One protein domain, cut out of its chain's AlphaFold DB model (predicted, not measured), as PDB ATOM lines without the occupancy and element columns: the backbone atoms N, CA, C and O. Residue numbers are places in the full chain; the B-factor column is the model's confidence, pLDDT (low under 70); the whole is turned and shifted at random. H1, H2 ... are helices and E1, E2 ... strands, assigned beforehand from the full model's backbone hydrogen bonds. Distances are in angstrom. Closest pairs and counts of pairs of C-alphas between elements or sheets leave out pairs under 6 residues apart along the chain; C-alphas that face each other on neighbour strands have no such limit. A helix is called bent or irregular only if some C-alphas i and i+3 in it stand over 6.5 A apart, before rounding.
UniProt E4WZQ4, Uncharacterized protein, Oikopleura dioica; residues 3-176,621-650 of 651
ATOM      1  N   LEU A   3      12.739 -12.280  -8.526       78.69
ATOM      2  CA  LEU A   3      13.981 -12.319  -9.292       78.69
ATOM      3  C   LEU A   3      14.435 -10.882  -9.519       78.69
ATOM      4  O   LEU A   3      13.685 -10.102 -10.101       78.69
ATOM      5  N   SER A   4      15.643 -10.544  -9.088       78.75
ATOM      6  CA  SER A   4      16.206  -9.206  -9.276       78.75
ATOM      7  C   SER A   4      17.207  -9.231 -10.427       78.75
ATOM      8  O   SER A   4      18.186  -9.974 -10.392       78.75
ATOM      9  N   SER A   5      16.964  -8.426 -11.460       81.56
ATOM     10  CA  SER A   5      17.953  -8.148 -12.506       81.56
ATOM     11  C   SER A   5      18.804  -6.974 -12.047       81.56
ATOM     12  O   SER A   5      18.239  -5.974 -11.616       81.56
ATOM     13  N   THR A   6      20.131  -7.084 -12.109       83.00
ATOM     14  CA  THR A   6      21.042  -6.023 -11.667       83.00
ATOM     15  C   THR A   6      22.035  -5.638 -12.753       83.00
ATOM     16  O   THR A   6      22.440  -6.469 -13.563       83.00
ATOM     17  N   VAL A   7      22.424  -4.364 -12.779       86.94
ATOM     18  CA  VAL A   7      23.448  -3.833 -13.682       86.94
ATOM     19  C   VAL A   7      24.419  -2.948 -12.907       86.94
ATOM     20  O   VAL A   7      24.012  -2.085 -12.126       86.94
ATOM     21  N   GLY A   8      25.716  -3.174 -13.116       87.75
ATOM     22  CA  GLY A   8      26.766  -2.318 -12.572       87.75
ATOM     23  C   GLY A   8      26.779  -0.971 -13.290       87.75
ATOM     24  O   GLY A   8      26.892  -0.910 -14.512       87.75
ATOM     25  N   ILE A   9      26.669   0.113 -12.531       87.12
ATOM     26  CA  ILE A   9      26.801   1.476 -13.038       87.12
ATOM     27  C   ILE A   9      28.238   1.905 -12.796       87.12
ATOM     28  O   ILE A   9      28.694   1.934 -11.655       87.12
ATOM     29  N   TYR A  10      28.947   2.266 -13.859       86.06
ATOM     30  CA  TYR A  10      30.338   2.695 -13.783       86.06
ATOM     31  C   TYR A  10      30.436   4.194 -14.032       86.06
ATOM     32  O   TYR A  10      29.821   4.731 -14.952       86.06
ATOM     33  N   ARG A  11      31.230   4.877 -13.210       80.25
ATOM     34  CA  ARG A  11      31.575   6.278 -13.427       80.25
ATOM     35  C   ARG A  11      32.813   6.341 -14.314       80.25
ATOM     36  O   ARG A  11      33.874   5.856 -13.923       80.25
ATOM     37  N   THR A  12      32.675   6.972 -15.473       72.88
ATOM     38  CA  THR A  12      33.783   7.329 -16.365       72.88
ATOM     39  C   THR A  12      34.250   8.748 -16.060       72.88
ATOM     40  O   THR A  12      33.446   9.684 -16.087       72.88
ATOM     41  N   ASP A  13      35.537   8.922 -15.757       74.19
ATOM     42  CA  ASP A  13      36.148  10.249 -15.669       74.19
ATOM     43  C   ASP A  13      36.535  10.714 -17.084       74.19
ATOM     44  O   ASP A  13      37.401  10.093 -17.705       74.19
ATOM     45  N   PRO A  14      35.950  11.805 -17.614       72.06
ATOM     46  CA  PRO A  14      36.285  12.299 -18.948       72.06
ATOM     47  C   PRO A  14      37.759  12.718 -19.096       72.06
ATOM     48  O   PRO A  14      38.241  12.826 -20.220       72.06
ATOM     49  N   LYS A  15      38.494  12.936 -17.994       73.75
ATOM     50  CA  LYS A  15      39.936  13.239 -18.014       73.75
ATOM     51  C   LYS A  15      40.832  11.996 -17.935       73.75
ATOM     52  O   LYS A  15      42.031  12.115 -18.175       73.75
ATOM     53  N   LYS A  16      40.285  10.829 -17.576       68.38
ATOM     54  CA  LYS A  16      40.998   9.543 -17.465       68.38
ATOM     55  C   LYS A  16      40.079   8.394 -17.916       68.38
ATOM     56  O   LYS A  16      39.572   7.663 -17.063       68.38
ATOM     57  N   PRO A  17      39.856   8.233 -19.233       63.03
ATOM     58  CA  PRO A  17      38.896   7.267 -19.773       63.03
ATOM     59  C   PRO A  17      39.222   5.804 -19.424       63.03
ATOM     60  O   PRO A  17      38.305   4.996 -19.322       63.03
ATOM     61  N   ASP A  18      40.490   5.484 -19.150       66.38
ATOM     62  CA  ASP A  18      40.935   4.130 -18.781       66.38
ATOM     63  C   ASP A  18      40.630   3.743 -17.321       66.38
ATOM     64  O   ASP A  18      40.860   2.603 -16.918       66.38
ATOM     65  N   ILE A  19      40.123   4.671 -16.499       64.94
ATOM     66  CA  ILE A  19      39.780   4.407 -15.096       64.94
ATOM     67  C   ILE A  19      38.259   4.405 -14.945       64.94
ATOM     68  O   ILE A  19      37.637   5.429 -14.654       64.94
ATOM     69  N   THR A  20      37.656   3.230 -15.093       70.06
ATOM     70  CA  THR A  20      36.252   2.978 -14.757       70.06
ATOM     71  C   THR A  20      36.143   2.508 -13.308       70.06
ATOM     72  O   THR A  20      36.728   1.505 -12.907       70.06
ATOM     73  N   ARG A  21      35.391   3.243 -12.479       78.25
ATOM     74  CA  ARG A  21      35.085   2.833 -11.095       78.25
ATOM     75  C   ARG A  21      33.611   2.474 -10.980       78.25
ATOM     76  O   ARG A  21      32.765   3.241 -11.439       78.25
ATOM     77  N   LEU A  22      33.310   1.332 -10.359       85.19
ATOM     78  CA  LEU A  22      31.937   0.956 -10.025       85.19
ATOM     79  C   LEU A  22      31.349   2.027  -9.096       85.19
ATOM     80  O   LEU A  22      31.876   2.285  -8.017       85.19
ATOM     81  N   PHE A  23      30.292   2.686  -9.554       85.94
ATOM     82  CA  PHE A  23      29.563   3.716  -8.821       85.94
ATOM     83  C   PHE A  23      28.477   3.102  -7.938       85.94
ATOM     84  O   PHE A  23      28.239   3.563  -6.826       85.94
ATOM     85  N   GLY A  24      27.832   2.049  -8.433       86.88
ATOM     86  CA  GLY A  24      26.794   1.325  -7.716       86.88
ATOM     87  C   GLY A  24      26.151   0.266  -8.596       86.88
ATOM     88  O   GLY A  24      26.592   0.020  -9.717       86.88
ATOM     89  N   VAL A  25      25.092  -0.350  -8.086       89.69
ATOM     90  CA  VAL A  25      24.314  -1.367  -8.792       89.69
ATOM     91  C   VAL A  25      22.870  -0.891  -8.861       89.69
ATOM     92  O   VAL A  25      22.279  -0.568  -7.832       89.69
ATOM     93  N   ALA A  26      22.302  -0.829 -10.062       86.75
ATOM     94  CA  ALA A  26      20.866  -0.638 -10.235       86.75
ATOM     95  C   ALA A  26      20.191  -1.999 -10.380       86.75
ATOM     96  O   ALA A  26      20.717  -2.868 -11.073       86.75
ATOM     97  N   GLY A  27      19.040  -2.174  -9.732       85.25
ATOM     98  CA  GLY A  27      18.277  -3.417  -9.752       85.25
ATOM     99  C   GLY A  27      16.807  -3.202 -10.100       85.25
ATOM    100  O   GLY A  27      16.233  -2.172  -9.749       85.25
ATOM    101  N   VAL A  28      16.197  -4.173 -10.777       85.75
ATOM    102  CA  VAL A  28      14.750  -4.237 -11.024       85.75
ATOM    103  C   VAL A  28      14.218  -5.581 -10.553       85.75
ATOM    104  O   VAL A  28      14.709  -6.631 -10.971       85.75
ATOM    105  N   ASP A  29      13.171  -5.537  -9.733       80.88
ATOM    106  CA  ASP A  29      12.546  -6.728  -9.170       80.88
ATOM    107  C   ASP A  29      11.375  -7.223 -10.021       80.88
ATOM    108  O   ASP A  29      10.401  -6.512 -10.294       80.88
ATOM    109  N   LEU A  30      11.434  -8.501 -10.386       80.19
ATOM    110  CA  LEU A  30      10.357  -9.239 -11.019       80.19
ATOM    111  C   LEU A  30       9.717 -10.185  -9.994       80.19
ATOM    112  O   LEU A  30      10.328 -11.181  -9.597       80.19
ATOM    113  N   PRO A  31       8.472  -9.936  -9.561       77.75
ATOM    114  CA  PRO A  31       7.813 -10.841  -8.635       77.75
ATOM    115  C   PRO A  31       7.445 -12.163  -9.314       77.75
ATOM    116  O   PRO A  31       6.785 -12.163 -10.357       77.75
ATOM    117  N   LEU A  32       7.801 -13.294  -8.689       77.69
ATOM    118  CA  LEU A  32       7.589 -14.623  -9.280       77.69
ATOM    119  C   LEU A  32       6.125 -14.917  -9.596       77.69
ATOM    120  O   LEU A  32       5.842 -15.602 -10.576       77.69
ATOM    121  N   TRP A  33       5.178 -14.351  -8.840       73.12
ATOM    122  CA  TRP A  33       3.759 -14.565  -9.116       73.12
ATOM    123  C   TRP A  33       3.361 -14.132 -10.535       73.12
ATOM    124  O   TRP A  33       2.442 -14.722 -11.097       73.12
ATOM    125  N   LYS A  34       4.052 -13.147 -11.136       75.31
ATOM    126  CA  LYS A  34       3.818 -12.750 -12.535       75.31
ATOM    127  C   LYS A  34       4.185 -13.872 -13.502       75.31
ATOM    128  O   LYS A  34       3.423 -14.124 -14.423       75.31
ATOM    129  N   LEU A  35       5.290 -14.571 -13.248       79.44
ATOM    130  CA  LEU A  35       5.738 -15.702 -14.060       79.44
ATOM    131  C   LEU A  35       4.862 -16.938 -13.839       79.44
ATOM    132  O   LEU A  35       4.439 -17.561 -14.803       79.44
ATOM    133  N   THR A  36       4.507 -17.254 -12.586       77.56
ATOM    134  CA  THR A  36       3.688 -18.443 -12.260       77.56
ATOM    135  C   THR A  36       2.320 -18.463 -12.943       77.56
ATOM    136  O   THR A  36       1.737 -19.530 -13.088       77.56
ATOM    137  N   ARG A  37       1.808 -17.309 -13.403       75.50
ATOM    138  CA  ARG A  37       0.554 -17.232 -14.166       75.50
ATOM    139  C   ARG A  37       0.604 -17.984 -15.492       75.50
ATOM    140  O   ARG A  37      -0.461 -18.339 -15.970       75.50
ATOM    141  N   HIS A  38       1.786 -18.241 -16.043       77.56
ATOM    142  CA  HIS A  38       1.957 -19.033 -17.264       77.56
ATOM    143  C   HIS A  38       2.119 -20.540 -16.975       77.56
ATOM    144  O   HIS A  38       1.949 -21.370 -17.856       77.56
ATOM    145  N   PHE A  39       2.385 -20.928 -15.722       78.75
ATOM    146  CA  PHE A  39       2.587 -22.326 -15.311       78.75
ATOM    147  C   PHE A  39       1.287 -22.914 -14.740       78.75
ATOM    148  O   PHE A  39       1.198 -23.243 -13.551       78.75
ATOM    149  N   LYS A  40       0.237 -22.974 -15.566       77.38
ATOM    150  CA  LYS A  40      -1.111 -23.387 -15.137       77.38
ATOM    151  C   LYS A  40      -1.322 -24.892 -15.279       77.38
ATOM    152  O   LYS A  40      -0.936 -25.492 -16.277       77.38
ATOM    153  N   ALA A  41      -2.064 -25.479 -14.337       76.38
ATOM    154  CA  ALA A  41      -2.432 -26.900 -14.370       76.38
ATOM    155  C   ALA A  41      -3.172 -27.305 -15.660       76.38
ATOM    156  O   ALA A  41      -2.983 -28.403 -16.167       76.38
ATOM    157  N   MET A  42      -4.001 -26.404 -16.200       77.75
ATOM    158  CA  MET A  42      -4.802 -26.648 -17.405       77.75
ATOM    159  C   MET A  42      -3.968 -26.740 -18.691       77.75
ATOM    160  O   MET A  42      -4.442 -27.317 -19.668       77.75
ATOM    161  N   ASN A  43      -2.737 -26.212 -18.695       75.94
ATOM    162  CA  ASN A  43      -1.849 -26.244 -19.864       75.94
ATOM    163  C   ASN A  43      -1.172 -27.600 -20.064       75.94
ATOM    164  O   ASN A  43      -0.577 -27.844 -21.111       75.94
ATOM    165  N   VAL A  44      -1.248 -28.484 -19.068       78.12
ATOM    166  CA  VAL A  44      -0.579 -29.779 -19.100       78.12
ATOM    167  C   VAL A  44      -1.514 -30.915 -18.722       78.12
ATOM    168  O   VAL A  44      -2.639 -30.724 -18.252       78.12
ATOM    169  N   ALA A  45      -1.047 -32.133 -18.979       77.94
ATOM    170  CA  ALA A  45      -1.708 -33.335 -18.506       77.94
ATOM    171  C   ALA A  45      -1.836 -33.330 -16.979       77.94
ATOM    172  O   ALA A  45      -0.968 -32.801 -16.281       77.94
ATOM    173  N   PRO A  46      -2.855 -33.990 -16.419       80.81
ATOM    174  CA  PRO A  46      -2.829 -34.332 -15.010       80.81
ATOM    175  C   PRO A  46      -1.552 -35.097 -14.609       80.81
ATOM    176  O   PRO A  46      -1.013 -35.876 -15.393       80.81
ATOM    177  N   ASN A  47      -1.043 -34.852 -13.397       86.69
ATOM    178  CA  ASN A  47       0.280 -35.282 -12.895       86.69
ATOM    179  C   ASN A  47       1.511 -34.766 -13.675       86.69
ATOM    180  O   ASN A  47       2.643 -34.964 -13.219       86.69
ATOM    181  N   SER A  48       1.333 -34.061 -14.796       86.69
ATOM    182  CA  SER A  48       2.429 -33.338 -15.440       86.69
ATOM    183  C   SER A  48       2.779 -32.075 -14.672       86.69
ATOM    184  O   SER A  48       1.939 -31.454 -14.018       86.69
ATOM    185  N   ARG A  49       4.046 -31.678 -14.757       88.00
ATOM    186  CA  ARG A  49       4.587 -30.520 -14.045       88.00
ATOM    187  C   ARG A  49       5.323 -29.632 -15.026       88.00
ATOM    188  O   ARG A  49       6.157 -30.110 -15.787       88.00
ATOM    189  N   GLN A  50       5.033 -28.340 -14.988       88.19
ATOM    190  CA  GLN A  50       5.838 -27.334 -15.670       88.19
ATOM    191  C   GLN A  50       6.717 -26.638 -14.644       88.19
ATOM    192  O   GLN A  50       6.283 -26.378 -13.519       88.19
ATOM    193  N   PHE A  51       7.946 -26.332 -15.027       89.00
ATOM    194  CA  PHE A  51       8.905 -25.732 -14.118       89.00
ATOM    195  C   PHE A  51       9.894 -24.825 -14.842       89.00
ATOM    196  O   PHE A  51      10.108 -24.927 -16.050       89.00
ATOM    197  N   LEU A  52      10.493 -23.919 -14.080       88.62
ATOM    198  CA  LEU A  52      11.500 -22.975 -14.547       88.62
ATOM    199  C   LEU A  52      12.803 -23.234 -13.802       88.62
ATOM    200  O   LEU A  52      12.811 -23.265 -12.570       88.62
ATOM    201  N   LEU A  53      13.891 -23.383 -14.552       86.81
ATOM    202  CA  LEU A  53      15.242 -23.572 -14.035       86.81
ATOM    203  C   LEU A  53      16.151 -22.404 -14.433       86.81
ATOM    204  O   LEU A  53      15.976 -21.798 -15.494       86.81
ATOM    205  N   ASN A  54      17.166 -22.134 -13.612       83.56
ATOM    206  CA  ASN A  54      18.293 -21.288 -14.011       83.56
ATOM    207  C   ASN A  54      19.350 -22.079 -14.814       83.56
ATOM    208  O   ASN A  54      19.275 -23.304 -14.932       83.56
ATOM    209  N   LYS A  55      20.377 -21.383 -15.327       77.00
ATOM    210  CA  LYS A  55      21.509 -21.981 -16.069       77.00
ATOM    211  C   LYS A  55      22.240 -23.094 -15.324       77.00
ATOM    212  O   LYS A  55      22.805 -23.978 -15.959       77.00
ATOM    213  N   SER A  56      22.212 -23.055 -13.996       75.50
ATOM    214  CA  SER A  56      22.880 -24.020 -13.124       75.50
ATOM    215  C   SER A  56      21.992 -25.224 -12.773       75.50
ATOM    216  O   SER A  56      22.431 -26.115 -12.050       75.50
ATOM    217  N   GLY A  57      20.749 -25.278 -13.269       76.00
ATOM    218  CA  GLY A  57      19.809 -26.374 -13.010       76.00
ATOM    219  C   GLY A  57      19.074 -26.288 -11.667       76.00
ATOM    220  O   GLY A  57      18.453 -27.267 -11.244       76.00
ATOM    221  N   PHE A  58      19.123 -25.135 -10.991       82.25
ATOM    222  CA  PHE A  58      18.312 -24.873  -9.803       82.25
ATOM    223  C   PHE A  58      16.903 -24.438 -10.182       82.25
ATOM    224  O   PHE A  58      16.694 -23.702 -11.147       82.25
ATOM    225  N   VAL A  59      15.947 -24.880  -9.375       86.00
ATOM    226  CA  VAL A  59      14.525 -24.629  -9.550       86.00
ATOM    227  C   VAL A  59      14.172 -23.217  -9.084       86.00
ATOM    228  O   VAL A  59      14.511 -22.805  -7.973       86.00
ATOM    229  N   ILE A  60      13.470 -22.492  -9.949       85.81
ATOM    230  CA  ILE A  60      12.883 -21.175  -9.678       85.81
ATOM    231  C   ILE A  60      11.370 -21.303  -9.486       85.81
ATOM    232  O   ILE A  60      10.806 -20.704  -8.578       85.81
ATOM    233  N   ILE A  61      10.706 -22.076 -10.349       86.12
ATOM    234  CA  ILE A  61       9.264 -22.341 -10.283       86.12
ATOM    235  C   ILE A  61       9.076 -23.841 -10.421       86.12
ATOM    236  O   ILE A  61       9.574 -24.421 -11.380       86.12
ATOM    237  N   HIS A  62       8.355 -24.457  -9.491       86.50
ATOM    238  CA  HIS A  62       7.931 -25.852  -9.576       86.50
ATOM    239  C   HIS A  62       6.715 -26.075  -8.667       86.50
ATOM    240  O   HIS A  62       6.678 -25.480  -7.590       86.50
ATOM    241  N   PRO A  63       5.749 -26.945  -9.021       82.62
ATOM    242  CA  PRO A  63       4.572 -27.207  -8.183       82.62
ATOM    243  C   PRO A  63       4.899 -27.673  -6.755       82.62
ATOM    244  O   PRO A  63       4.173 -27.361  -5.818       82.62
ATOM    245  N   PHE A  64       6.010 -28.398  -6.587       80.19
ATOM    246  CA  PHE A  64       6.508 -28.868  -5.283       80.19
ATOM    247  C   PHE A  64       7.507 -27.926  -4.601       80.19
ATOM    248  O   PHE A  64       8.009 -28.254  -3.526       80.19
ATOM    249  N   LEU A  65       7.826 -26.776  -5.202       80.75
ATOM    250  CA  LEU A  65       8.660 -25.771  -4.550       80.75
ATOM    251  C   LEU A  65       7.824 -25.029  -3.498       80.75
ATOM    252  O   LEU A  65       6.781 -24.455  -3.803       80.75
ATOM    253  N   GLN A  66       8.284 -25.036  -2.252       73.38
ATOM    254  CA  GLN A  66       7.605 -24.418  -1.119       73.38
ATOM    255  C   GLN A  66       8.216 -23.048  -0.818       73.38
ATOM    256  O   GLN A  66       9.363 -22.931  -0.393       73.38
ATOM    257  N   GLU A  67       7.427 -21.991  -1.020       65.50
ATOM    258  CA  GLU A  67       7.895 -20.609  -0.842       65.50
ATOM    259  C   GLU A  67       7.781 -20.095   0.609       65.50
ATOM    260  O   GLU A  67       8.491 -19.161   0.983       65.50
ATOM    261  N   ASN A  68       6.898 -20.681   1.429       60.25
ATOM    262  CA  ASN A  68       6.556 -20.195   2.775       60.25
ATOM    263  C   ASN A  68       6.664 -21.315   3.822       60.25
ATOM    264  O   ASN A  68       6.484 -22.483   3.483       60.25
ATOM    265  N   ILE A  69       6.937 -20.950   5.079       51.75
ATOM    266  CA  ILE A  69       7.036 -21.881   6.220       51.75
ATOM    267  C   ILE A  69       5.634 -22.265   6.723       51.75
ATOM    268  O   ILE A  69       5.333 -23.442   6.804       51.75
ATOM    269  N   ASP A  70       4.737 -21.292   6.922       47.53
ATOM    270  CA  ASP A  70       3.375 -21.540   7.456       47.53
ATOM    271  C   ASP A  70       2.272 -20.968   6.554       47.53
ATOM    272  O   ASP A  70       1.171 -20.630   6.981       47.53
ATOM    273  N   GLY A  71       2.596 -20.717   5.285       48.72
ATOM    274  CA  GLY A  71       1.720 -19.990   4.366       48.72
ATOM    275  C   GLY A  71       1.618 -18.476   4.599       48.72
ATOM    276  O   GLY A  71       1.077 -17.784   3.730       48.72
ATOM    277  N   VAL A  72       2.189 -17.983   5.702       45.22
ATOM    278  CA  VAL A  72       2.279 -16.564   6.086       45.22
ATOM    279  C   VAL A  72       3.741 -16.115   6.197       45.22
ATOM    280  O   VAL A  72       4.118 -15.099   5.617       45.22
ATOM    281  N   THR A  73       4.586 -16.896   6.873       53.19
ATOM    282  CA  THR A  73       5.997 -16.554   7.100       53.19
ATOM    283  C   THR A  73       6.863 -16.954   5.905       53.19
ATOM    284  O   THR A  73       6.978 -18.136   5.568       53.19
ATOM    285  N   VAL A  74       7.489 -15.969   5.259       55.34
ATOM    286  CA  VAL A  74       8.474 -16.202   4.192       55.34
ATOM    287  C   VAL A  74       9.754 -16.757   4.813       55.34
ATOM    288  O   VAL A  74      10.211 -16.273   5.850       55.34
ATOM    289  N   ARG A  75      10.360 -17.764   4.175       55.72
ATOM    290  CA  ARG A  75      11.669 -18.278   4.599       55.72
ATOM    291  C   ARG A  75      12.707 -17.160   4.601       55.72
ATOM    292  O   ARG A  75      12.917 -16.528   3.571       55.72
ATOM    293  N   ARG A  76      13.392 -16.957   5.736       49.75
ATOM    294  CA  ARG A  76      14.486 -15.974   5.846       49.75
ATOM    295  C   ARG A  76      15.682 -16.319   4.948       49.75
ATOM    296  O   ARG A  76      16.350 -15.411   4.477       49.75
ATOM    297  N   SER A  77      15.919 -17.604   4.664       53.06
ATOM    298  CA  SER A  77      16.927 -18.067   3.701       53.06
ATOM    299  C   SER A  77      16.283 -18.921   2.607       53.06
ATOM    300  O   SER A  77      15.704 -19.973   2.895       53.06
ATOM    301  N   TYR A  78      16.399 -18.501   1.347       59.09
ATOM    302  CA  TYR A  78      16.015 -19.330   0.204       59.09
ATOM    303  C   TYR A  78      17.141 -20.319  -0.108       59.09
ATOM    304  O   TYR A  78      18.240 -19.909  -0.473       59.09
ATOM    305  N   ARG A  79      16.880 -21.622   0.033       65.19
ATOM    306  CA  ARG A  79      17.812 -22.666  -0.406       65.19
ATOM    307  C   ARG A  79      17.496 -23.020  -1.850       65.19
ATOM    308  O   ARG A  79      16.389 -23.465  -2.139       65.19
ATOM    309  N   SER A  80      18.463 -22.858  -2.748       74.19
ATOM    310  CA  SER A  80      18.317 -23.315  -4.129       74.19
ATOM    311  C   SER A  80      18.189 -24.839  -4.152       74.19
ATOM    312  O   SER A  80      19.108 -25.556  -3.753       74.19
ATOM    313  N   VAL A  81      17.045 -25.340  -4.616       78.25
ATOM    314  CA  VAL A  81      16.775 -26.777  -4.742       78.25
ATOM    315  C   VAL A  81      16.971 -27.191  -6.198       78.25
ATOM    316  O   VAL A  81      16.572 -26.482  -7.119       78.25
ATOM    317  N   SER A  82      17.638 -28.318  -6.431       79.94
ATOM    318  CA  SER A  82      17.803 -28.897  -7.772       79.94
ATOM    319  C   SER A  82      16.578 -29.732  -8.167       79.94
ATOM    320  O   SER A  82      15.904 -30.288  -7.305       79.94
ATOM    321  N   LEU A  83      16.317 -29.907  -9.466       81.44
ATOM    322  CA  LEU A  83      15.136 -30.655  -9.937       81.44
ATOM    323  C   LEU A  83      15.061 -32.093  -9.383       81.44
ATOM    324  O   LEU A  83      14.019 -32.508  -8.886       81.44
ATOM    325  N   HIS A  84      16.180 -32.828  -9.379       77.44
ATOM    326  CA  HIS A  84      16.237 -34.206  -8.863       77.44
ATOM    327  C   HIS A  84      15.896 -34.323  -7.368       77.44
ATOM    328  O   HIS A  84      15.506 -35.395  -6.916       77.44
ATOM    329  N   GLN A  85      16.042 -33.234  -6.606       78.19
ATOM    330  CA  GLN A  85      15.712 -33.184  -5.181       78.19
ATOM    331  C   GLN A  85      14.203 -33.028  -4.941       78.19
ATOM    332  O   GLN A  85      13.728 -33.396  -3.873       78.19
ATOM    333  N   LEU A  86      13.455 -32.492  -5.913       80.62
ATOM    334  CA  LEU A  86      11.991 -32.370  -5.848       80.62
ATOM    335  C   LEU A  86      11.278 -33.563  -6.493       80.62
ATOM    336  O   LEU A  86      10.221 -33.977  -6.029       80.62
ATOM    337  N   GLU A  87      11.856 -34.096  -7.567       81.06
ATOM    338  CA  GLU A  87      11.237 -35.099  -8.435       81.06
ATOM    339  C   GLU A  87      11.588 -36.551  -8.070       81.06
ATOM    340  O   GLU A  87      11.045 -37.463  -8.676       81.06
ATOM    341  N   TYR A  88      12.484 -36.788  -7.104       81.50
ATOM    342  CA  TYR A  88      12.883 -38.125  -6.624       81.50
ATOM    343  C   TYR A  88      13.039 -39.174  -7.736       81.50
ATOM    344  O   TYR A  88      12.271 -40.136  -7.871       81.50
ATOM    345  N   ILE A  89      14.078 -38.986  -8.541       78.81
ATOM    346  CA  ILE A  89      14.418 -39.911  -9.618       78.81
ATOM    347  C   ILE A  89      14.974 -41.198  -9.008       78.81
ATOM    348  O   ILE A  89      15.866 -41.177  -8.162       78.81
ATOM    349  N   SER A  90      14.405 -42.330  -9.415       69.38
ATOM    350  CA  SER A  90      14.666 -43.625  -8.777       69.38
ATOM    351  C   SER A  90      16.005 -44.246  -9.139       69.38
ATOM    352  O   SER A  90      16.506 -45.067  -8.375       69.38
ATOM    353  N   ASP A  91      16.530 -43.911 -10.311       70.94
ATOM    354  CA  ASP A  91      17.765 -44.470 -10.841       70.94
ATOM    355  C   ASP A  91      18.925 -43.484 -10.587       70.94
ATOM    356  O   ASP A  91      18.868 -42.344 -11.062       70.94
ATOM    357  N   PRO A  92      19.961 -43.894  -9.828       66.75
ATOM    358  CA  PRO A  92      21.109 -43.052  -9.500       66.75
ATOM    359  C   PRO A  92      21.872 -42.518 -10.715       66.75
ATOM    360  O   PRO A  92      22.453 -41.437 -10.612       66.75
ATOM    361  N   ASN A  93      21.861 -43.233 -11.847       67.81
ATOM    362  CA  ASN A  93      22.555 -42.799 -13.063       67.81
ATOM    363  C   ASN A  93      21.990 -41.458 -13.539       67.81
ATOM    364  O   ASN A  93      22.718 -40.478 -13.690       67.81
ATOM    365  N   TRP A  94      20.659 -41.359 -13.589       65.12
ATOM    366  CA  TRP A  94      19.976 -40.125 -13.959       65.12
ATOM    367  C   TRP A  94      20.287 -38.957 -13.006       65.12
ATOM    368  O   TRP A  94      20.333 -37.809 -13.441       65.12
ATOM    369  N   VAL A  95      20.520 -39.202 -11.710       59.34
ATOM    370  CA  VAL A  95      20.733 -38.131 -10.711       59.34
ATOM    371  C   VAL A  95      22.007 -37.325 -10.985       59.34
ATOM    372  O   VAL A  95      21.969 -36.092 -10.916       59.34
ATOM    373  N   GLN A  96      23.120 -37.991 -11.311       58.19
ATOM    374  CA  GLN A  96      24.340 -37.291 -11.732       58.19
ATOM    375  C   GLN A  96      24.159 -36.648 -13.112       58.19
ATOM    376  O   GLN A  96      24.639 -35.532 -13.347       58.19
ATOM    377  N   ASP A  97      23.372 -37.290 -13.973       62.09
ATOM    378  CA  ASP A  97      23.133 -36.820 -15.325       62.09
ATOM    379  C   ASP A  97      22.356 -35.504 -15.368       62.09
ATOM    380  O   ASP A  97      22.740 -34.646 -16.144       62.09
ATOM    381  N   PHE A  98      21.342 -35.235 -14.533       66.88
ATOM    382  CA  PHE A  98      20.536 -34.002 -14.684       66.88
ATOM    383  C   PHE A  98      21.350 -32.700 -14.586       66.88
ATOM    384  O   PHE A  98      21.125 -31.778 -15.371       66.88
ATOM    385  N   ARG A  99      22.314 -32.595 -13.660       66.19
ATOM    386  CA  ARG A  99      23.169 -31.392 -13.569       66.19
ATOM    387  C   ARG A  99      24.092 -31.271 -14.779       66.19
ATOM    388  O   ARG A  99      24.232 -30.184 -15.340       66.19
ATOM    389  N   LEU A 100      24.690 -32.385 -15.196       68.94
ATOM    390  CA  LEU A 100      25.574 -32.435 -16.357       68.94
ATOM    391  C   LEU A 100      24.808 -32.148 -17.656       68.94
ATOM    392  O   LEU A 100      25.267 -31.381 -18.495       68.94
ATOM    393  N   ILE A 101      23.608 -32.700 -17.783       73.62
ATOM    394  CA  ILE A 101      22.654 -32.497 -18.864       73.62
ATOM    395  C   ILE A 101      22.309 -31.016 -18.992       73.62
ATOM    396  O   ILE A 101      22.412 -30.465 -20.087       73.62
ATOM    397  N   MET A 102      21.949 -30.358 -17.887       71.50
ATOM    398  CA  MET A 102      21.631 -28.930 -17.901       71.50
ATOM    399  C   MET A 102      22.848 -28.101 -18.302       71.50
ATOM    400  O   MET A 102      22.742 -27.241 -19.177       71.50
ATOM    401  N   ARG A 103      24.029 -28.407 -17.752       71.50
ATOM    402  CA  ARG A 103      25.281 -27.748 -18.144       71.50
ATOM    403  C   ARG A 103      25.573 -27.926 -19.637       71.50
ATOM    404  O   ARG A 103      25.918 -26.955 -20.306       71.50
ATOM    405  N   ASN A 104      25.387 -29.129 -20.171       74.75
ATOM    406  CA  ASN A 104      25.606 -29.442 -21.582       74.75
ATOM    407  C   ASN A 104      24.598 -28.730 -22.494       74.75
ATOM    408  O   ASN A 104      25.001 -28.163 -23.510       74.75
ATOM    409  N   LEU A 105      23.314 -28.704 -22.120       75.94
ATOM    410  CA  LEU A 105      22.270 -27.961 -22.830       75.94
ATOM    411  C   LEU A 105      22.602 -26.464 -22.888       75.94
ATOM    412  O   LEU A 105      22.437 -25.826 -23.926       75.94
ATOM    413  N   MET A 106      23.113 -25.899 -21.793       73.62
ATOM    414  CA  MET A 106      23.473 -24.481 -21.741       73.62
ATOM    415  C   MET A 106      24.760 -24.164 -22.510       73.62
ATOM    416  O   MET A 106      24.818 -23.118 -23.163       73.62
ATOM    417  N   ALA A 107      25.753 -25.060 -22.475       75.12
ATOM    418  CA  ALA A 107      27.060 -24.880 -23.107       75.12
ATOM    419  C   ALA A 107      27.049 -25.082 -24.633       75.12
ATOM    420  O   ALA A 107      27.829 -24.452 -25.351       75.12
ATOM    421  N   LYS A 108      26.187 -25.961 -25.156       74.88
ATOM    422  CA  LYS A 108      26.211 -26.339 -26.572       74.88
ATOM    423  C   LYS A 108      25.495 -25.306 -27.446       74.88
ATOM    424  O   LYS A 108      24.273 -25.179 -27.430       74.88
ATOM    425  N   LYS A 109      26.265 -24.576 -28.262       68.06
ATOM    426  CA  LYS A 109      25.719 -23.634 -29.253       68.06
ATOM    427  C   LYS A 109      24.831 -24.375 -30.264       68.06
ATOM    428  O   LYS A 109      25.239 -25.389 -30.819       68.06
ATOM    429  N   GLY A 110      23.624 -23.854 -30.497       71.88
ATOM    430  CA  GLY A 110      22.657 -24.391 -31.464       71.88
ATOM    431  C   GLY A 110      21.703 -25.467 -30.930       71.88
ATOM    432  O   GLY A 110      20.734 -25.783 -31.613       71.88
ATOM    433  N   GLN A 111      21.915 -26.002 -29.721       78.56
ATOM    434  CA  GLN A 111      20.952 -26.907 -29.088       78.56
ATOM    435  C   GLN A 111      20.025 -26.117 -28.154       78.56
ATOM    436  O   GLN A 111      20.411 -25.745 -27.051       78.56
ATOM    437  N   ASN A 112      18.793 -25.865 -28.606       82.56
ATOM    438  CA  ASN A 112      17.802 -25.090 -27.846       82.56
ATOM    439  C   ASN A 112      16.809 -25.961 -27.068       82.56
ATOM    440  O   ASN A 112      16.090 -25.446 -26.213       82.56
ATOM    441  N   SER A 113      16.761 -27.263 -27.342       84.94
ATOM    442  CA  SER A 113      15.876 -28.196 -26.653       84.94
ATOM    443  C   SER A 113      16.564 -29.519 -26.334       84.94
ATOM    444  O   SER A 113      17.576 -29.904 -26.935       84.94
ATOM    445  N   LEU A 114      16.013 -30.214 -25.345       86.12
ATOM    446  CA  LEU A 114      16.426 -31.550 -24.952       86.12
ATOM    447  C   LEU A 114      15.221 -32.337 -24.452       86.12
ATOM    448  O   LEU A 114      14.387 -31.799 -23.731       86.12
ATOM    449  N   VAL A 115      15.160 -33.619 -24.801       86.56
ATOM    450  CA  VAL A 115      14.123 -34.532 -24.323       86.56
ATOM    451  C   VAL A 115      14.786 -35.749 -23.694       86.56
ATOM    452  O   VAL A 115      15.608 -36.400 -24.336       86.56
ATOM    453  N   LEU A 116      14.420 -36.049 -22.453       85.94
ATOM    454  CA  LEU A 116      14.791 -37.266 -21.738       85.94
ATOM    455  C   LEU A 116      13.530 -38.110 -21.608       85.94
ATOM    456  O   LEU A 116      12.539 -37.640 -21.055       85.94
ATOM    457  N   LYS A 117      13.545 -39.323 -22.147       87.31
ATOM    458  CA  LYS A 117      12.396 -40.231 -22.108       87.31
ATOM    459  C   LYS A 117      12.582 -41.272 -21.016       87.31
ATOM    460  O   LYS A 117      13.715 -41.580 -20.657       87.31
ATOM    461  N   ASP A 118      11.463 -41.808 -20.540       86.75
ATOM    462  CA  ASP A 118      11.423 -42.988 -19.668       86.75
ATOM    463  C   ASP A 118      12.246 -42.830 -18.381       86.75
ATOM    464  O   ASP A 118      12.915 -43.754 -17.921       86.75
ATOM    465  N   VAL A 119      12.210 -41.627 -17.795       87.75
ATOM    466  CA  VAL A 119      12.865 -41.357 -16.516       87.75
ATOM    467  C   VAL A 119      11.955 -41.863 -15.388       87.75
ATOM    468  O   VAL A 119      10.831 -41.365 -15.252       87.75
ATOM    469  N   PRO A 120      12.408 -42.809 -14.544       88.25
ATOM    470  CA  PRO A 120      11.584 -43.373 -13.481       88.25
ATOM    471  C   PRO A 120      11.488 -42.404 -12.296       88.25
ATOM    472  O   PRO A 120      12.437 -42.232 -11.522       88.25
ATOM    473  N   VAL A 121      10.317 -41.800 -12.123       89.06
ATOM    474  CA  VAL A 121      10.037 -40.761 -11.124       89.06
ATOM    475  C   VAL A 121       9.124 -41.303 -10.028       89.06
ATOM    476  O   VAL A 121       8.154 -42.011 -10.307       89.06
ATOM    477  N   LYS A 122       9.425 -40.960  -8.770       88.81
ATOM    478  CA  LYS A 122       8.543 -41.210  -7.622       88.81
ATOM    479  C   LYS A 122       8.014 -39.889  -7.097       88.81
ATOM    480  O   LYS A 122       8.747 -39.131  -6.488       88.81
ATOM    481  N   MET A 123       6.735 -39.621  -7.291       87.06
ATOM    482  CA  MET A 123       6.095 -38.401  -6.815       87.06
ATOM    483  C   MET A 123       5.515 -38.629  -5.414       87.06
ATOM    484  O   MET A 123       4.538 -39.368  -5.309       87.06
ATOM    485  N   PRO A 124       6.057 -38.031  -4.337       86.94
ATOM    486  CA  PRO A 124       5.459 -38.146  -3.009       86.94
ATOM    487  C   PRO A 124       4.059 -37.520  -2.974       86.94
ATOM    488  O   PRO A 124       3.843 -36.448  -3.538       86.94
ATOM    489  N   ILE A 125       3.121 -38.177  -2.292       86.56
ATOM    490  CA  ILE A 125       1.732 -37.735  -2.103       86.56
ATOM    491  C   ILE A 125       1.281 -38.010  -0.659       86.56
ATOM    492  O   ILE A 125       1.980 -38.685   0.099       86.56
ATOM    493  N   ASP A 126       0.092 -37.527  -0.280       81.50
ATOM    494  CA  ASP A 126      -0.434 -37.619   1.095       81.50
ATOM    495  C   ASP A 126       0.572 -37.122   2.127       81.50
ATOM    496  O   ASP A 126       0.971 -37.820   3.065       81.50
ATOM    497  N   CYS A 127       1.048 -35.908   1.896       79.75
ATOM    498  CA  CYS A 127       1.999 -35.302   2.791       79.75
ATOM    499  C   CYS A 127       1.284 -34.796   4.046       79.75
ATOM    500  O   CYS A 127       0.209 -34.197   3.975       79.75
ATOM    501  N   VAL A 128       1.855 -35.089   5.213       68.50
ATOM    502  CA  VAL A 128       1.290 -34.714   6.510       68.50
ATOM    503  C   VAL A 128       1.716 -33.288   6.808       68.50
ATOM    504  O   VAL A 128       2.910 -32.990   6.890       68.50
ATOM    505  N   ALA A 129       0.731 -32.394   6.902       64.38
ATOM    506  CA  ALA A 129       0.987 -31.001   7.231       64.38
ATOM    507  C   ALA A 129       1.549 -30.909   8.652       64.38
ATOM    508  O   ALA A 129       1.110 -31.649   9.538       64.38
ATOM    509  N   ASN A 130       2.494 -29.994   8.863       60.81
ATOM    510  CA  ASN A 130       3.057 -29.744  10.184       60.81
ATOM    511  C   ASN A 130       1.923 -29.448  11.193       60.81
ATOM    512  O   ASN A 130       0.993 -28.718  10.833       60.81
ATOM    513  N   PRO A 131       1.979 -29.957  12.440       57.53
ATOM    514  CA  PRO A 131       0.942 -29.723  13.452       57.53
ATOM    515  C   PRO A 131       0.626 -28.242  13.706       57.53
ATOM    516  O   PRO A 131      -0.485 -27.913  14.111       57.53
ATOM    517  N   SER A 132       1.585 -27.351  13.443       56.34
ATOM    518  CA  SER A 132       1.431 -25.897  13.580       56.34
ATOM    519  C   SER A 132       0.601 -25.266  12.449       56.34
ATOM    520  O   SER A 132       0.250 -24.091  12.533       56.34
ATOM    521  N   CYS A 133       0.279 -26.021  11.393       59.00
ATOM    522  CA  CYS A 133      -0.401 -25.525  10.203       59.00
ATOM    523  C   CYS A 133      -1.856 -26.002  10.114       59.00
ATOM    524  O   CYS A 133      -2.173 -27.179  10.294       59.00
ATOM    525  N   ASN A 134      -2.764 -25.083   9.774       63.81
ATOM    526  CA  ASN A 134      -4.159 -25.427   9.511       63.81
ATOM    527  C   ASN A 134      -4.246 -26.292   8.248       63.81
ATOM    528  O   ASN A 134      -4.045 -25.779   7.154       63.81
ATOM    529  N   ARG A 135      -4.619 -27.571   8.377       57.34
ATOM    530  CA  ARG A 135      -4.709 -28.541   7.264       57.34
ATOM    531  C   ARG A 135      -5.526 -28.063   6.055       57.34
ATOM    532  O   ARG A 135      -5.308 -28.561   4.957       57.34
ATOM    533  N   ARG A 136      -6.433 -27.096   6.235       59.47
ATOM    534  CA  ARG A 136      -7.228 -26.491   5.151       59.47
ATOM    535  C   ARG A 136      -6.542 -25.316   4.447       59.47
ATOM    536  O   ARG A 136      -7.117 -24.722   3.541       59.47
ATOM    537  N   HIS A 137      -5.325 -24.953   4.843       59.12
ATOM    538  CA  HIS A 137      -4.592 -23.849   4.243       59.12
ATOM    539  C   HIS A 137      -3.714 -24.348   3.073       59.12
ATOM    540  O   HIS A 137      -2.791 -25.139   3.279       59.12
ATOM    541  N   PRO A 138      -3.914 -23.851   1.837       52.91
ATOM    542  CA  PRO A 138      -3.272 -24.378   0.622       52.91
ATOM    543  C   PRO A 138      -1.759 -24.125   0.537       52.91
ATOM    544  O   PRO A 138      -1.104 -24.569  -0.402       52.91
ATOM    545  N   LYS A 139      -1.195 -23.382   1.493       55.41
ATOM    546  CA  LYS A 139       0.244 -23.112   1.597       55.41
ATOM    547  C   LYS A 139       0.881 -23.805   2.804       55.41
ATOM    548  O   LYS A 139       1.922 -23.345   3.267       55.41
ATOM    549  N   CYS A 140       0.227 -24.826   3.357       56.09
ATOM    550  CA  CYS A 140       0.792 -25.559   4.473       56.09
ATOM    551  C   CYS A 140       2.064 -26.297   4.091       56.09
ATOM    552  O   CYS A 140       2.176 -26.890   3.018       56.09
ATOM    553  N   TYR A 141       3.007 -26.241   5.018       62.09
ATOM    554  CA  TYR A 141       4.233 -26.997   4.963       62.09
ATOM    555  C   TYR A 141       3.985 -28.449   5.386       62.09
ATOM    556  O   TYR A 141       3.190 -28.715   6.293       62.09
ATOM    557  N   TYR A 142       4.666 -29.375   4.714       66.62
ATOM    558  CA  TYR A 142       4.532 -30.809   4.937       66.62
ATOM    559  C   TYR A 142       5.852 -31.407   5.407       66.62
ATOM    560  O   TYR A 142       6.859 -31.273   4.707       66.62
ATOM    561  N   ASP A 143       5.833 -32.096   6.549       65.94
ATOM    562  CA  ASP A 143       7.030 -32.693   7.150       65.94
ATOM    563  C   ASP A 143       7.499 -33.915   6.354       65.94
ATOM    564  O   ASP A 143       8.614 -33.942   5.828       65.94
ATOM    565  N   HIS A 144       6.612 -34.899   6.212       75.88
ATOM    566  CA  HIS A 144       6.852 -36.147   5.493       75.88
ATOM    567  C   HIS A 144       5.619 -36.545   4.682       75.88
ATOM    568  O   HIS A 144       4.512 -36.049   4.911       75.88
ATOM    569  N   CYS A 145       5.814 -37.451   3.728       85.00
ATOM    570  CA  CYS A 145       4.742 -37.995   2.904       85.00
ATOM    571  C   CYS A 145       4.539 -39.474   3.192       85.00
ATOM    572  O   CYS A 145       5.501 -40.194   3.447       85.00
ATOM    573  N   GLN A 146       3.282 -39.903   3.170       87.44
ATOM    574  CA  GLN A 146       2.900 -41.270   3.518       87.44
ATOM    575  C   GLN A 146       2.954 -42.218   2.320       87.44
ATOM    576  O   GLN A 146       3.142 -43.419   2.485       87.44
ATOM    577  N   ARG A 147       2.766 -41.694   1.103       90.75
ATOM    578  CA  ARG A 147       2.640 -42.488  -0.127       90.75
ATOM    579  C   ARG A 147       3.394 -41.822  -1.276       90.75
ATOM    580  O   ARG A 147       3.857 -40.687  -1.158       90.75
ATOM    581  N   PHE A 148       3.524 -42.515  -2.404       92.06
ATOM    582  CA  PHE A 148       4.045 -41.925  -3.640       92.06
ATOM    583  C   PHE A 148       3.405 -42.551  -4.884       92.06
ATOM    584  O   PHE A 148       2.971 -43.698  -4.853       92.06
ATOM    585  N   LEU A 149       3.390 -41.820  -5.997       89.94
ATOM    586  CA  LEU A 149       3.051 -42.349  -7.319       89.94
ATOM    587  C   LEU A 149       4.332 -42.664  -8.080       89.94
ATOM    588  O   LEU A 149       5.250 -41.845  -8.125       89.94
ATOM    589  N   PHE A 150       4.399 -43.842  -8.684       89.06
ATOM    590  CA  PHE A 150       5.476 -44.190  -9.602       89.06
ATOM    591  C   PHE A 150       5.041 -43.888 -11.032       89.06
ATOM    592  O   PHE A 150       3.932 -44.243 -11.417       89.06
ATOM    593  N   SER A 151       5.910 -43.266 -11.828       87.62
ATOM    594  CA  SER A 151       5.632 -43.035 -13.244       87.62
ATOM    595  C   SER A 151       6.905 -42.986 -14.082       87.62
ATOM    596  O   SER A 151       7.923 -42.435 -13.655       87.62
ATOM    597  N   GLN A 152       6.831 -43.523 -15.302       89.25
ATOM    598  CA  GLN A 152       7.823 -43.262 -16.343       89.25
ATOM    599  C   GLN A 152       7.524 -41.902 -16.963       89.25
ATOM    600  O   GLN A 152       6.448 -41.687 -17.521       89.25
ATOM    601  N   THR A 153       8.456 -40.968 -16.816       88.44
ATOM    602  CA  THR A 153       8.241 -39.559 -17.141       88.44
ATOM    603  C   THR A 153       9.173 -39.121 -18.259       88.44
ATOM    604  O   THR A 153      10.385 -39.328 -18.198       88.44
ATOM    605  N   THR A 154       8.610 -38.454 -19.261       89.00
ATOM    606  CA  THR A 154       9.373 -37.730 -20.270       89.00
ATOM    607  C   THR A 154       9.608 -36.299 -19.795       89.00
ATOM    608  O   THR A 154       8.662 -35.541 -19.581       89.00
ATOM    609  N   PHE A 155      10.874 -35.915 -19.650       88.06
ATOM    610  CA  PHE A 155      11.277 -34.540 -19.386       88.06
ATOM    611  C   PHE A 155      11.617 -33.838 -20.696       88.06
ATOM    612  O   PHE A 155      12.476 -34.289 -21.450       88.06
ATOM    613  N   GLN A 156      10.974 -32.709 -20.951       88.12
ATOM    614  CA  GLN A 156      11.273 -31.827 -22.069       88.12
ATOM    615  C   GLN A 156      11.843 -30.529 -21.524       88.12
ATOM    616  O   GLN A 156      11.271 -29.941 -20.613       88.12
ATOM    617  N   PHE A 157      12.957 -30.081 -22.083       87.06
ATOM    618  CA  PHE A 157      13.634 -28.847 -21.722       87.06
ATOM    619  C   PHE A 157      13.725 -27.949 -22.940       87.06
ATOM    620  O   PHE A 157      14.115 -28.397 -24.021       87.06
ATOM    621  N   GLN A 158      13.434 -26.671 -22.742       87.50
ATOM    622  CA  GLN A 158      13.582 -25.639 -23.746       87.50
ATOM    623  C   GLN A 158      14.324 -24.444 -23.165       87.50
ATOM    624  O   GLN A 158      13.912 -23.824 -22.181       87.50
ATOM    625  N   LYS A 159      15.441 -24.116 -23.806       85.81
ATOM    626  CA  LYS A 159      16.219 -22.923 -23.518       85.81
ATOM    627  C   LYS A 159      15.439 -21.706 -24.003       85.81
ATOM    628  O   LYS A 159      15.113 -21.610 -25.182       85.81
ATOM    629  N   ILE A 160      15.159 -20.783 -23.088       79.88
ATOM    630  CA  ILE A 160      14.483 -19.521 -23.415       79.88
ATOM    631  C   ILE A 160      15.498 -18.402 -23.636       79.88
ATOM    632  O   ILE A 160      15.319 -17.551 -24.500       79.88
ATOM    633  N   SER A 161      16.567 -18.393 -22.845       72.62
ATOM    634  CA  SER A 161      17.619 -17.381 -22.910       72.62
ATOM    635  C   SER A 161      18.968 -17.983 -22.523       72.62
ATOM    636  O   SER A 161      19.074 -19.176 -22.228       72.62
ATOM    637  N   GLY A 162      20.009 -17.149 -22.480       70.25
ATOM    638  CA  GLY A 162      21.316 -17.532 -21.957       70.25
ATOM    639  C   GLY A 162      21.287 -18.080 -20.527       70.25
ATOM    640  O   GLY A 162      22.176 -18.866 -20.216       70.25
ATOM    641  N   ASN A 163      20.278 -17.745 -19.697       78.62
ATOM    642  CA  ASN A 163      20.285 -18.117 -18.273       78.62
ATOM    643  C   ASN A 163      19.052 -18.859 -17.747       78.62
ATOM    644  O   ASN A 163      19.044 -19.222 -16.570       78.62
ATOM    645  N   PHE A 164      18.044 -19.120 -18.583       84.75
ATOM    646  CA  PHE A 164      16.815 -19.790 -18.150       84.75
ATOM    647  C   PHE A 164      16.397 -20.918 -19.086       84.75
ATOM    648  O   PHE A 164      16.480 -20.802 -20.315       84.75
ATOM    649  N   VAL A 165      15.878 -21.979 -18.475       86.38
ATOM    650  CA  VAL A 165      15.320 -23.145 -19.156       86.38
ATOM    651  C   VAL A 165      13.938 -23.415 -18.587       86.38
ATOM    652  O   VAL A 165      13.784 -23.570 -17.376       86.38
ATOM    653  N   VAL A 166      12.933 -23.484 -19.454       89.00
ATOM    654  CA  VAL A 166      11.626 -24.031 -19.084       89.00
ATOM    655  C   VAL A 166      11.651 -25.525 -19.315       89.00
ATOM    656  O   VAL A 166      12.181 -25.999 -20.317       89.00
ATOM    657  N   GLY A 167      11.093 -26.262 -18.365       88.06
ATOM    658  CA  GLY A 167      10.929 -27.693 -18.485       88.06
ATOM    659  C   GLY A 167       9.498 -28.140 -18.246       88.06
ATOM    660  O   GLY A 167       8.712 -27.478 -17.564       88.06
ATOM    661  N   GLN A 168       9.173 -29.283 -18.834       88.50
ATOM    662  CA  GLN A 168       7.928 -30.002 -18.630       88.50
ATOM    663  C   GLN A 168       8.258 -31.456 -18.302       88.50
ATOM    664  O   GLN A 168       9.017 -32.097 -19.021       88.50
ATOM    665  N   ALA A 169       7.698 -31.967 -17.214       89.50
ATOM    666  CA  ALA A 169       7.731 -33.373 -16.844       89.50
ATOM    667  C   ALA A 169       6.357 -33.967 -17.142       89.50
ATOM    668  O   ALA A 169       5.371 -33.555 -16.530       89.50
ATOM    669  N   ILE A 170       6.295 -34.905 -18.083       87.44
ATOM    670  CA  ILE A 170       5.050 -35.493 -18.579       87.44
ATOM    671  C   ILE A 170       5.084 -37.002 -18.320       87.44
ATOM    672  O   ILE A 170       5.920 -37.685 -18.916       87.44
ATOM    673  N   PRO A 171       4.211 -37.544 -17.451       87.81
ATOM    674  CA  PRO A 171       3.986 -38.982 -17.355       87.81
ATOM    675  C   PRO A 171       3.670 -39.553 -18.738       87.81
ATOM    676  O   PRO A 171       2.785 -39.043 -19.424       87.81
ATOM    677  N   ASN A 172       4.380 -40.599 -19.153       83.06
ATOM    678  CA  ASN A 172       4.242 -41.167 -20.496       83.06
ATOM    679  C   ASN A 172       2.800 -41.605 -20.792       83.06
ATOM    680  O   ASN A 172       2.294 -41.366 -21.885       83.06
ATOM    681  N   GLU A 173       2.122 -42.163 -19.788       75.06
ATOM    682  CA  GLU A 173       0.716 -42.589 -19.844       75.06
ATOM    683  C   GLU A 173      -0.253 -41.423 -20.109       75.06
ATOM    684  O   GLU A 173      -1.390 -41.630 -20.520       75.06
ATOM    685  N   HIS A 174       0.180 -40.181 -19.875       76.38
ATOM    686  CA  HIS A 174      -0.646 -38.979 -19.991       76.38
ATOM    687  C   HIS A 174      -0.178 -38.043 -21.115       76.38
ATOM    688  O   HIS A 174      -0.661 -36.914 -21.216       76.38
ATOM    689  N   ALA A 175       0.751 -38.473 -21.973       66.62
ATOM    690  CA  ALA A 175       1.346 -37.614 -22.999       66.62
ATOM    691  C   ALA A 175       0.318 -37.025 -23.990       66.62
ATOM    692  O   ALA A 175       0.534 -35.946 -24.542       66.62
ATOM    693  N   ASN A 176      -0.833 -37.684 -24.167       61.97
ATOM    694  CA  ASN A 176      -1.837 -37.339 -25.179       61.97
ATOM    695  C   ASN A 176      -2.998 -36.514 -24.640       61.97
ATOM    696  O   ASN A 176      -4.038 -36.396 -25.273       61.97
ATOM    697  N   GLU A 621      28.357 -26.412   8.478       36.28
ATOM    698  CA  GLU A 621      28.488 -25.062   7.897       36.28
ATOM    699  C   GLU A 621      29.470 -24.982   6.708       36.28
ATOM    700  O   GLU A 621      29.392 -24.052   5.909       36.28
ATOM    701  N   GLU A 622      30.357 -25.963   6.525       32.75
ATOM    702  CA  GLU A 622      31.346 -25.970   5.435       32.75
ATOM    703  C   GLU A 622      30.730 -26.285   4.056       32.75
ATOM    704  O   GLU A 622      31.147 -25.704   3.055       32.75
ATOM    705  N   GLU A 623      29.660 -27.089   3.986       36.81
ATOM    706  CA  GLU A 623      28.914 -27.340   2.734       36.81
ATOM    707  C   GLU A 623      28.106 -26.103   2.272       36.81
ATOM    708  O   GLU A 623      27.687 -26.001   1.116       36.81
ATOM    709  N   PHE A 624      27.882 -25.144   3.179       35.41
ATOM    710  CA  PHE A 624      27.082 -23.936   2.953       35.41
ATOM    711  C   PHE A 624      27.838 -22.834   2.195       35.41
ATOM    712  O   PHE A 624      27.208 -22.029   1.504       35.41
ATOM    713  N   CYS A 625      29.170 -22.790   2.290       27.69
ATOM    714  CA  CYS A 625      29.975 -21.699   1.732       27.69
ATOM    715  C   CYS A 625      30.452 -21.938   0.290       27.69
ATOM    716  O   CYS A 625      30.642 -20.968  -0.445       27.69
ATOM    717  N   GLU A 626      30.592 -23.188  -0.158       31.92
ATOM    718  CA  GLU A 626      31.063 -23.478  -1.523       31.92
ATOM    719  C   GLU A 626      30.010 -23.171  -2.604       31.92
ATOM    720  O   GLU A 626      30.350 -22.747  -3.704       31.92
ATOM    721  N   VAL A 627      28.713 -23.291  -2.291       32.44
ATOM    722  CA  VAL A 627      27.619 -23.141  -3.276       32.44
ATOM    723  C   VAL A 627      27.246 -21.676  -3.555       32.44
ATOM    724  O   VAL A 627      26.703 -21.356  -4.616       32.44
ATOM    725  N   ALA A 628      27.539 -20.766  -2.621       27.86
ATOM    726  CA  ALA A 628      27.179 -19.349  -2.722       27.86
ATOM    727  C   ALA A 628      28.115 -18.543  -3.643       27.86
ATOM    728  O   ALA A 628      27.748 -17.463  -4.106       27.86
ATOM    729  N   ARG A 629      29.315 -19.061  -3.931       28.08
ATOM    730  CA  ARG A 629      30.382 -18.313  -4.612       28.08
ATOM    731  C   ARG A 629      30.258 -18.290  -6.147       28.08
ATOM    732  O   ARG A 629      30.815 -17.398  -6.775       28.08
ATOM    733  N   ASP A 630      29.457 -19.185  -6.729       31.03
ATOM    734  CA  ASP A 630      29.348 -19.399  -8.188       31.03
ATOM    735  C   ASP A 630      28.141 -18.704  -8.867       31.03
ATOM    736  O   ASP A 630      27.846 -18.954 -10.037       31.03
ATOM    737  N   GLN A 631      27.386 -17.852  -8.158       33.06
ATOM    738  CA  GLN A 631      26.027 -17.450  -8.581       33.06
ATOM    739  C   GLN A 631      25.865 -16.024  -9.138       33.06
ATOM    740  O   GLN A 631      24.747 -15.631  -9.474       33.06
ATOM    741  N   ALA A 632      26.936 -15.249  -9.293       27.12
ATOM    742  CA  ALA A 632      26.848 -13.880  -9.803       27.12
ATOM    743  C   ALA A 632      27.226 -13.816 -11.290       27.12
ATOM    744  O   ALA A 632      28.400 -13.669 -11.586       27.12
ATOM    745  N   GLU A 633      26.255 -13.931 -12.211       28.94
ATOM    746  CA  GLU A 633      26.344 -13.298 -13.546       28.94
ATOM    747  C   GLU A 633      25.035 -13.398 -14.362       28.94
ATOM    748  O   GLU A 633      24.571 -14.497 -14.699       28.94
ATOM    749  N   ASP A 634      24.542 -12.207 -14.718       31.67
ATOM    750  CA  ASP A 634      23.589 -11.801 -15.764       31.67
ATOM    751  C   ASP A 634      22.113 -12.242 -15.681       31.67
ATOM    752  O   ASP A 634      21.779 -13.394 -15.426       31.67
ATOM    753  N   LEU A 635      21.175 -11.318 -15.935       35.91
ATOM    754  CA  LEU A 635      20.428 -11.229 -17.205       35.91
ATOM    755  C   LEU A 635      19.357 -10.130 -17.176       35.91
ATOM    756  O   LEU A 635      18.756  -9.810 -16.151       35.91
ATOM    757  N   GLN A 636      19.118  -9.614 -18.377       32.72
ATOM    758  CA  GLN A 636      18.186  -8.566 -18.764       32.72
ATOM    759  C   GLN A 636      16.724  -9.037 -18.769       32.72
ATOM    760  O   GLN A 636      16.403 -10.184 -19.085       32.72
ATOM    761  N   SER A 637      15.828  -8.105 -18.449       36.22
ATOM    762  CA  SER A 637      14.395  -8.313 -18.264       36.22
ATOM    763  C   SER A 637      13.577  -7.632 -19.365       36.22
ATOM    764  O   SER A 637      13.241  -6.461 -19.224       36.22
ATOM    765  N   THR A 638      13.218  -8.380 -20.411       39.75
ATOM    766  CA  THR A 638      11.995  -8.131 -21.214       39.75
ATOM    767  C   THR A 638      11.654  -9.306 -22.140       39.75
ATOM    768  O   THR A 638      10.487  -9.548 -22.400       39.75
ATOM    769  N   GLU A 639      12.640 -10.107 -22.553       43.91
ATOM    770  CA  GLU A 639      12.476 -11.196 -23.537       43.91
ATOM    771  C   GLU A 639      11.912 -12.515 -22.954       43.91
ATOM    772  O   GLU A 639      11.392 -13.367 -23.672       43.91
ATOM    773  N   LEU A 640      11.996 -12.697 -21.629       41.44
ATOM    774  CA  LEU A 640      11.601 -13.941 -20.951       41.44
ATOM    775  C   LEU A 640      10.086 -14.197 -21.010       41.44
ATOM    776  O   LEU A 640       9.677 -15.350 -21.086       41.44
ATOM    777  N   ILE A 641       9.263 -13.145 -20.971       46.12
ATOM    778  CA  ILE A 641       7.797 -13.274 -20.977       46.12
ATOM    779  C   ILE A 641       7.313 -13.652 -22.384       46.12
ATOM    780  O   ILE A 641       6.636 -14.664 -22.535       46.12
ATOM    781  N   ASP A 642       7.776 -12.939 -23.415       45.50
ATOM    782  CA  ASP A 642       7.412 -13.203 -24.816       45.50
ATOM    783  C   ASP A 642       7.831 -14.608 -25.285       45.50
ATOM    784  O   ASP A 642       7.158 -15.246 -26.097       45.50
ATOM    785  N   ASN A 643       8.942 -15.129 -24.762       45.88
ATOM    786  CA  ASN A 643       9.410 -16.464 -25.122       45.88
ATOM    787  C   ASN A 643       8.670 -17.587 -24.380       45.88
ATOM    788  O   ASN A 643       8.525 -18.659 -24.962       45.88
ATOM    789  N   ILE A 644       8.165 -17.366 -23.158       42.72
ATOM    790  CA  ILE A 644       7.273 -18.334 -22.487       42.72
ATOM    791  C   ILE A 644       5.984 -18.507 -23.310       42.72
ATOM    792  O   ILE A 644       5.557 -19.636 -23.541       42.72
ATOM    793  N   GLU A 645       5.430 -17.416 -23.844       43.47
ATOM    794  CA  GLU A 645       4.222 -17.439 -24.687       43.47
ATOM    795  C   GLU A 645       4.455 -18.117 -26.058       43.47
ATOM    796  O   GLU A 645       3.567 -18.776 -26.608       43.47
ATOM    797  N   ARG A 646       5.674 -18.043 -26.611       41.12
ATOM    798  CA  ARG A 646       6.042 -18.773 -27.842       41.12
ATOM    799  C   ARG A 646       6.141 -20.289 -27.665       41.12
ATOM    800  O   ARG A 646       5.848 -21.014 -28.610       41.12
ATOM    801  N   VAL A 647       6.521 -20.787 -26.485       42.47
ATOM    802  CA  VAL A 647       6.533 -22.240 -26.223       42.47
ATOM    803  C   VAL A 647       5.112 -22.808 -26.227       42.47
ATOM    804  O   VAL A 647       4.874 -23.858 -26.823       42.47
ATOM    805  N   GLU A 648       4.150 -22.086 -25.649       38.91
ATOM    806  CA  GLU A 648       2.741 -22.507 -25.592       38.91
ATOM    807  C   GLU A 648       2.073 -22.600 -26.976       38.91
ATOM    808  O   GLU A 648       1.139 -23.377 -27.153       38.91
ATOM    809  N   SER A 649       2.570 -21.857 -27.970       34.41
ATOM    810  CA  SER A 649       2.029 -21.850 -29.339       34.41
ATOM    811  C   SER A 649       2.657 -22.888 -30.279       34.41
ATOM    812  O   SER A 649       2.215 -23.016 -31.420       34.41
ATOM    813  N   SER A 650       3.658 -23.645 -29.812       32.19
ATOM    814  CA  SER A 650       4.398 -24.636 -30.611       32.19
ATOM    815  C   SER A 650       3.974 -26.102 -30.403       32.19
ATOM    816  O   SER A 650       4.638 -26.993 -30.930       32.19
TER     817      SER A 650
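AT A GLANCE: This is residues 3 to 176 and 621 to 650 of the 651 residues of an uncharacterized protein of Oikopleura dioica (UniProt E4WZQ4). A strongly twisted, curled sheet of five strands makes the body, with H3 over one face and the short H4 on the opposite face; the long hairpin of E1 and E2 reaches away as a two-stranded arm that makes the length. The printed part has 204 residues with six named helices and seven named strands, in the order E1 E2 H1 E3 E4 H2 H3 E5 E6 E7 H4 H5 H6, a mixed class. The sheet runs E4 - E3 - E7 - E6 - E5, all antiparallel. The whole is only just compact, close to loose, with a radius of gyration of the C-alphas of 19.7 A, and spans 69 by 45 by 36 A.

HOW THE PARTS SIT: Begin with E5, residues 113 to 129, E6, residues 142 to 159, and E7, residues 164 to 171, a meander, each strand the antiparallel neighbour of the one before. Find N 121 and O 151, 2.9 A apart, between E5 and E6, and N 168 and O 156, 2.8 A, between E6 and E7. E5 bends by 80 degrees at residue 118, E6 by 113 degrees at residue 146. E3, residues 49 to 54, is antiparallel to E7, with N 51 and O 167 at 2.9 A, and forms a hairpin with edge strand E4, residues 59 to 61, with N 60 and O 52 at 2.8 A. H3, residues 92 to 107, is on the sheet at a height of 8.7 A, over E6 and slantwise to it at 36 degrees on the local plane. H2, residues 83 to 87, is on the same face; it only just touches residues 95 to 98 of H3, with 3 pairs of C-alphas within 8 A, the closest His 84 and Val 95 at 6.2 A. H4, residues 172 to 176, is on the opposite face and irregular, C-alphas 173 and 176 being 7.9 A apart. H1, residues 32 to 36, and H6, residues 639 to 648, only graze the sheet. E1, residues 3 to 13, and E2, residues 16 to 31, form a hairpin, with N 7 and O 26 at 2.8 A, apart from those five strands. H5, residues 622 to 626, is not on the sheet. Every O i to N i+4 pair is within hydrogen-bond range in H1 and H2, but 9 of 12 in H3, 5 of 6 in H6, 0 of 1 in H4 with 1 of 2 i+3 pairs, and 0 of 1 in H5 with 0 of 2.

IN THESE COORDINATES: Find C-alpha 113 at (15.876, -28.196, -26.653); E5 runs 37.1 A from there, and E6 31.8 A. From C-alpha 3 at (13.981, -12.319, -9.292) E1 runs 32.3 A; E2 measures 39.9 A, E7 23.1 A and H3 23.5 A. H6 ends at C-alpha 648, (2.741, -22.507, -25.592).

THE WHOLE: The C-alphas of Lys 15 and Arg 147, the two farthest apart, are 69.4 A apart. Residues 177 to 620 are not printed, and C-alphas 176 and 621 are 46.5 A apart. The long links are H1 to E3, E4 to H2, E5 to E6 and H5 to H6. Mean pLDDT of the printed part is 70.4, with residues 621 to 650 among those under 70.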